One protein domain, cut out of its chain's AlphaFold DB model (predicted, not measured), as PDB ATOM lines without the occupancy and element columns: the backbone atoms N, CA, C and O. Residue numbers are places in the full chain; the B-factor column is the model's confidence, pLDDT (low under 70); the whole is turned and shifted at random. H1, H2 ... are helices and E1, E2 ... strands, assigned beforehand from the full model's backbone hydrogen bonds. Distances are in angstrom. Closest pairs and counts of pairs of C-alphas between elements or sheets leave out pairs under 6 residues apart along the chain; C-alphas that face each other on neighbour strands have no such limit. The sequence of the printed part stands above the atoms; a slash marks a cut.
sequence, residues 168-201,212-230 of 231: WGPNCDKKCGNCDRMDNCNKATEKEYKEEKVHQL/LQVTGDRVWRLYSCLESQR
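Overview. This is residues 168 to 201 and 212 to 230 of the 231 residues of an uncharacterized protein of Pomacea canaliculata (UniProt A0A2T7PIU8). With little regular structure, the domain is a narrow ribbon of three antiparallel strands, ordered E1 - E3 - E2, after a long looping stretch with no named element, residues 168 to 190. The short helix H1 follows E3. The printed part has 53 residues, 21 in named elements, mostly strand, in chain order E1, E2, E3, H1. It is elongated, spanning 37 by 24 by 14 A, and only just loose, close to compact, with a radius of gyration of the C-alphas of 12.1 A.

Arrangement. E1, residues 191 to 196, is antiparallel to E3, residues 218 to 224, at 145 degrees; N 192 and O 223 are within hydrogen-bond range at 2.9 A. E2, residues 212 to 215, forms a hairpin with E3, with N 220 and O 213 2.8 A apart. H1, residues 225 to 228, only grazes the sheet and is too short for an O i to N i+4 pair.

Along the chain. E1 begins at C-alpha 191 (173.400, 138.048, 98.976) and is 15.1 A long; E2 is 10.0 A, E3 19.6 A. H1, 5.3 A, ends at C-alpha 228 (174.056, 128.968, 96.272).

Size, cuts and confidence. Residues 202 to 211 are not printed, leaving 10.3 A between C-alphas 201 and 212. Residues 180 to 183, 198 to 201, 212 and 226 to 230 have pLDDT under 70.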
ATOM      1  N   TRP A 168     171.883 145.827  92.844       91.31
ATOM      2  CA  TRP A 168     172.317 146.077  94.216       91.31
ATOM      3  C   TRP A 168     173.489 147.069  94.299       91.31
ATOM      4  O   TRP A 168     174.050 147.478  93.278       91.31
ATOM      5  N   GLY A 169     173.882 147.406  95.529       92.56
ATOM      6  CA  GLY A 169     175.035 148.258  95.828       92.56
ATOM      7  C   GLY A 169     174.719 149.753  95.715       92.56
ATOM      8  O   GLY A 169     173.539 150.115  95.634       92.56
ATOM      9  N   PRO A 170     175.744 150.621  95.701       94.44
ATOM     10  CA  PRO A 170     175.533 152.058  95.647       94.44
ATOM     11  C   PRO A 170     175.037 152.428  94.251       94.44
ATOM     12  O   PRO A 170     175.490 151.863  93.249       94.44
ATOM     13  N   ASN A 171     174.052 153.323  94.185       95.12
ATOM     14  CA  ASN A 171     173.390 153.753  92.946       95.12
ATOM     15  C   ASN A 171     172.791 152.609  92.097       95.12
ATOM     16  O   ASN A 171     172.383 152.827  90.958       95.12
ATOM     17  N   CYS A 172     172.691 151.388  92.639       94.44
ATOM     18  CA  CYS A 172     172.223 150.193  91.929       94.44
ATOM     19  C   CYS A 172     173.047 149.833  90.677       94.44
ATOM     20  O   CYS A 172     172.537 149.232  89.717       94.44
ATOM     21  N   ASP A 173     174.334 150.176  90.684       94.62
ATOM     22  CA  ASP A 173     175.228 149.972  89.542       94.62
ATOM     23  C   ASP A 173     175.660 148.513  89.370       94.62
ATOM     24  O   ASP A 173     176.065 148.095  88.281       94.62
ATOM     25  N   LYS A 174     175.520 147.696  90.419       91.06
ATOM     26  CA  LYS A 174     175.884 146.281  90.375       91.06
ATOM     27  C   LYS A 174     174.678 145.439  89.985       91.06
ATOM     28  O   LYS A 174     173.564 145.634  90.471       91.06
ATOM     29  N   LYS A 175     174.907 144.466  89.105       88.31
ATOM     30  CA  LYS A 175     173.922 143.428  88.784       88.31
ATOM     31  C   LYS A 175     174.043 142.300  89.795       88.31
ATOM     32  O   LYS A 175     175.145 141.980  90.239       88.31
ATOM     33  N   CYS A 176     172.919 141.701  90.150       85.19
ATOM     34  CA  CYS A 176     172.936 140.489  90.950       85.19
ATOM     35  C   CYS A 176     173.547 139.339  90.144       85.19
ATOM     36  O   CYS A 176     173.321 139.236  88.936       85.19
ATOM     37  N   GLY A 177     174.352 138.510  90.813       77.81
ATOM     38  CA  GLY A 177     174.904 137.290  90.234       77.81
ATOM     39  C   GLY A 177     173.844 136.200  90.035       77.81
ATOM     40  O   GLY A 177     172.641 136.453  90.079       77.81
ATOM     41  N   ASN A 178     174.295 134.956  89.857       73.50
ATOM     42  CA  ASN A 178     173.430 133.788  89.643       73.50
ATOM     43  C   ASN A 178     172.758 133.302  90.946       73.50
ATOM     44  O   ASN A 178     172.962 132.165  91.372       73.50
ATOM     45  N   CYS A 179     171.988 134.175  91.595       74.31
ATOM     46  CA  CYS A 179     171.092 133.817  92.696       74.31
ATOM     47  C   CYS A 179     170.007 132.840  92.191       74.31
ATOM     48  O   CYS A 179     169.684 132.854  90.998       74.31
ATOM     49  N   ASP A 180     169.410 132.026  93.070       68.06
ATOM     50  CA  ASP A 180     168.413 131.010  92.667       68.06
ATOM     51  C   ASP A 180     167.212 131.640  91.942       68.06
ATOM     52  O   ASP A 180     166.584 131.019  91.079       68.06
ATOM     53  N   ARG A 181     166.909 132.902  92.273       65.56
ATOM     54  CA  ARG A 181     166.073 133.786  91.460       65.56
ATOM     55  C   ARG A 181     166.680 135.185  91.396       65.56
ATOM     56  O   ARG A 181     167.089 135.742  92.412       65.56
ATOM     57  N   MET A 182     166.701 135.766  90.198       57.91
ATOM     58  CA  MET A 182     167.354 137.053  89.913       57.91
ATOM     59  C   MET A 182     166.726 138.244  90.668       57.91
ATOM     60  O   MET A 182     167.350 139.290  90.815       57.91
ATOM     61  N   ASP A 183     165.495 138.100  91.154       63.88
ATOM     62  CA  ASP A 183     164.728 139.096  91.904       63.88
ATOM     63  C   ASP A 183     164.895 139.012  93.433       63.88
ATOM     64  O   ASP A 183     164.526 139.964  94.120       63.88
ATOM     65  N   ASN A 184     165.516 137.949  93.960       72.19
ATOM     66  CA  ASN A 184     165.659 137.689  95.402       72.19
ATOM     67  C   ASN A 184     167.007 138.108  96.016       72.19
ATOM     68  O   ASN A 184     167.243 137.881  97.206       72.19
ATOM     69  N   CYS A 185     167.893 138.731  95.238       83.75
ATOM     70  CA  CYS A 185     169.087 139.347  95.803       83.75
ATOM     71  C   CYS A 185     168.724 140.558  96.675       83.75
ATOM     72  O   CYS A 185     167.856 141.376  96.347       83.75
ATOM     73  N   ASN A 186     169.424 140.674  97.796       87.62
ATOM     74  CA  ASN A 186     169.375 141.806  98.698       87.62
ATOM     75  C   ASN A 186     169.789 143.084  97.942       87.62
ATOM     76  O   ASN A 186     170.686 143.075  97.106       87.62
ATOM     77  N   LYS A 187     169.112 144.205  98.200       89.88
ATOM     78  CA  LYS A 187     169.375 145.456  97.469       89.88
ATOM     79  C   LYS A 187     170.685 146.111  97.890       89.88
ATOM     80  O   LYS A 187     171.370 146.701  97.066       89.88
ATOM     81  N   ALA A 188     171.056 145.971  99.156       88.56
ATOM     82  CA  ALA A 188     172.306 146.506  99.665       88.56
ATOM     83  C   ALA A 188     173.504 145.593  99.352       88.56
ATOM     84  O   ALA A 188     174.626 146.061  99.207       88.56
ATOM     85  N   THR A 189     173.296 144.278  99.213       84.62
ATOM     86  CA  THR A 189     174.393 143.292  99.117       84.62
ATOM     87  C   THR A 189     174.146 142.232  98.042       84.62
ATOM     88  O   THR A 189     173.007 141.886  97.774       84.62
ATOM     89  N   GLU A 190     175.190 141.604  97.488       83.25
ATOM     90  CA  GLU A 190     175.068 140.488  96.513       83.25
ATOM     91  C   GLU A 190     174.556 139.157  97.110       83.25
ATOM     92  O   GLU A 190     174.906 138.060  96.664       83.25
ATOM     93  N   LYS A 191     173.798 139.218  98.201       83.25
ATOM     94  CA  LYS A 191     173.400 138.048  98.976       83.25
ATOM     95  C   LYS A 191     171.911 137.779  98.825       83.25
ATOM     96  O   LYS A 191     171.140 138.704  98.617       83.25
ATOM     97  N   GLU A 192     171.489 136.535  98.984       82.94
ATOM     98  CA  GLU A 192     170.075 136.150  99.025       82.94
ATOM     99  C   GLU A 192     169.731 135.507 100.372       82.94
ATOM    100  O   GLU A 192     170.580 134.891 101.022       82.94
ATOM    101  N   TYR A 193     168.482 135.655 100.812       76.69
ATOM    102  CA  TYR A 193     167.985 134.964 101.998       76.69
ATOM    103  C   TYR A 193     167.404 133.609 101.601       76.69
ATOM    104  O   TYR A 193     166.511 133.537 100.758       76.69
ATOM    105  N   LYS A 194     167.865 132.539 102.251       76.69
ATOM    106  CA  LYS A 194     167.256 131.206 102.152       76.69
ATOM    107  C   LYS A 194     166.644 130.808 103.484       76.69
ATOM    108  O   LYS A 194     167.235 131.052 104.535       76.69
ATOM    109  N   GLU A 195     165.466 130.199 103.429       77.75
ATOM    110  CA  GLU A 195     164.806 129.651 104.611       77.75
ATOM    111  C   GLU A 195     165.564 128.403 105.091       77.75
ATOM    112  O   GLU A 195     165.785 127.458 104.334       77.75
ATOM    113  N   GLU A 196     165.974 128.409 106.356       75.94
ATOM    114  CA  GLU A 196     166.616 127.295 107.041       75.94
ATOM    115  C   GLU A 196     165.599 126.562 107.911       75.94
ATOM    116  O   GLU A 196     164.847 127.160 108.685       75.94
ATOM    117  N   LYS A 197     165.611 125.228 107.847       72.19
ATOM    118  CA  LYS A 197     164.816 124.412 108.768       72.19
ATOM    119  C   LYS A 197     165.449 124.484 110.159       72.19
ATOM    120  O   LYS A 197     166.603 124.101 110.330       72.19
ATOM    121  N   VAL A 198     164.672 124.900 111.160       63.66
ATOM    122  CA  VAL A 198     165.119 125.140 112.552       63.66
ATOM    123  C   VAL A 198     165.893 123.955 113.163       63.66
ATOM    124  O   VAL A 198     166.834 124.159 113.922       63.66
ATOM    125  N   HIS A 199     165.575 122.717 112.766       58.69
ATOM    126  CA  HIS A 199     166.255 121.491 113.221       58.69
ATOM    127  C   HIS A 199     167.725 121.329 112.764       58.69
ATOM    128  O   HIS A 199     168.390 120.416 113.235       58.69
ATOM    129  N   GLN A 200     168.242 122.163 111.850       54.25
ATOM    130  CA  GLN A 200     169.613 122.068 111.306       54.25
ATOM    131  C   GLN A 200     170.590 123.101 111.909       54.25
ATOM    132  O   GLN A 200     171.770 123.123 111.560       54.25
ATOM    133  N   LEU A 201     170.125 123.982 112.805       55.19
ATOM    134  CA  LEU A 201     170.936 125.074 113.364       55.19
ATOM    135  C   LEU A 201     171.903 124.623 114.476       55.19
ATOM    136  O   LEU A 201     172.769 125.403 114.867       55.19
ATOM    137  N   LEU A 212     171.655 135.685 110.572       69.44
ATOM    138  CA  LEU A 212     170.365 135.009 110.689       69.44
ATOM    139  C   LEU A 212     169.270 136.057 110.904       69.44
ATOM    140  O   LEU A 212     169.444 136.976 111.701       69.44
ATOM    141  N   GLN A 213     168.141 135.907 110.219       71.12
ATOM    142  CA  GLN A 213     166.933 136.695 110.461       71.12
ATOM    143  C   GLN A 213     165.786 135.765 110.843       71.12
ATOM    144  O   GLN A 213     165.525 134.782 110.156       71.12
ATOM    145  N   VAL A 214     165.096 136.073 111.940       75.44
ATOM    146  CA  VAL A 214     163.932 135.309 112.408       75.44
ATOM    147  C   VAL A 214     162.679 136.128 112.133       75.44
ATOM    148  O   VAL A 214     162.595 137.286 112.536       75.44
ATOM    149  N   THR A 215     161.713 135.543 111.429       75.06
ATOM    150  CA  THR A 215     160.406 136.162 111.160       75.06
ATOM    151  C   THR A 215     159.296 135.171 111.500       75.06
ATOM    152  O   THR A 215     159.013 134.239 110.744       75.06
ATOM    153  N   GLY A 216     158.683 135.352 112.673       82.44
ATOM    154  CA  GLY A 216     157.798 134.343 113.266       82.44
ATOM    155  C   GLY A 216     158.580 133.069 113.600       82.44
ATOM    156  O   GLY A 216     159.659 133.152 114.178       82.44
ATOM    157  N   ASP A 217     158.074 131.912 113.168       80.19
ATOM    158  CA  ASP A 217     158.717 130.602 113.377       80.19
ATOM    159  C   ASP A 217     159.724 130.219 112.273       80.19
ATOM    160  O   ASP A 217     160.267 129.113 112.265       80.19
ATOM    161  N   ARG A 218     159.969 131.117 111.309       79.56
ATOM    162  CA  ARG A 218     160.890 130.882 110.189       79.56
ATOM    163  C   ARG A 218     162.249 131.508 110.454       79.56
ATOM    164  O   ARG A 218     162.343 132.659 110.887       79.56
ATOM    165  N   VAL A 219     163.302 130.758 110.136       79.88
ATOM    166  CA  VAL A 219     164.691 131.216 110.221       79.88
ATOM    167  C   VAL A 219     165.231 131.382 108.812       79.88
ATOM    168  O   VAL A 219     165.159 130.467 108.003       79.88
ATOM    169  N   TRP A 220     165.797 132.542 108.523       79.00
ATOM    170  CA  TRP A 220     166.414 132.864 107.246       79.00
ATOM    171  C   TRP A 220     167.906 133.038 107.446       79.00
ATOM    172  O   TRP A 220     168.343 133.687 108.399       79.00
ATOM    173  N   ARG A 221     168.697 132.482 106.535       79.69
ATOM    174  CA  ARG A 221     170.142 132.674 106.501       79.69
ATOM    175  C   ARG A 221     170.531 133.376 105.213       79.69
ATOM    176  O   ARG A 221     170.028 133.059 104.139       79.69
ATOM    177  N   LEU A 222     171.432 134.337 105.354       75.50
ATOM    178  CA  LEU A 222     171.960 135.102 104.241       75.50
ATOM    179  C   LEU A 222     173.124 134.342 103.580       75.50
ATOM    180  O   LEU A 222     174.107 134.016 104.249       75.50
ATOM    181  N   TYR A 223     173.014 134.080 102.281       75.75
ATOM    182  CA  TYR A 223     173.998 133.354 101.478       75.75
ATOM    183  C   TYR A 223     174.542 134.228 100.353       75.75
ATOM    184  O   TYR A 223     173.811 135.025  99.771       75.75
ATOM    185  N   SER A 224     175.822 134.069 100.022       74.06
ATOM    186  CA  SER A 224     176.393 134.689  98.824       74.06
ATOM    187  C   SER A 224     175.797 134.010  97.590       74.06
ATOM    188  O   SER A 224     175.798 132.779  97.524       74.06
ATOM    189  N   CYS A 225     175.340 134.761  96.582       71.81
ATOM    190  CA  CYS A 225     174.740 134.136  95.393       71.81
ATOM    191  C   CYS A 225     175.707 133.195  94.645       71.81
ATOM    192  O   CYS A 225     175.279 132.212  94.047       71.81
ATOM    193  N   LEU A 226     177.022 133.420  94.748       65.94
ATOM    194  CA  LEU A 226     178.052 132.511  94.223       65.94
ATOM    195  C   LEU A 226     178.084 131.137  94.923       65.94
ATOM    196  O   LEU A 226     178.487 130.144  94.319       65.94
ATOM    197  N   GLU A 227     177.692 131.064  96.196       63.25
ATOM    198  CA  GLU A 227     177.732 129.836  97.004       63.25
ATOM    199  C   GLU A 227     176.456 129.002  96.860       63.25
ATOM    200  O   GLU A 227     176.493 127.784  97.040       63.25
ATOM    201  N   SER A 228     175.342 129.635  96.487       56.28
ATOM    202  CA  SER A 228     174.056 128.968  96.272       56.28
ATOM    203  C   SER A 228     174.054 127.952  95.135       56.28
ATOM    204  O   SER A 228     173.312 126.982  95.212       56.28
ATOM    205  N   GLN A 229     174.937 128.108  94.148       55.19
ATOM    206  CA  GLN A 229     175.090 127.187  93.013       55.19
ATOM    207  C   GLN A 229     175.842 125.884  93.359       55.19
ATOM    208  O   GLN A 229     175.987 125.016  92.502       55.19
ATOM    209  N   ARG A 230     176.383 125.734  94.582       55.06
ATOM    210  CA  ARG A 230     177.168 124.548  94.996       55.06
ATOM    211  C   ARG A 230     176.383 123.516  95.822       55.06
ATOM    212  O   ARG A 230     177.017 122.662  96.444       55.06
TER     213      ARG A 230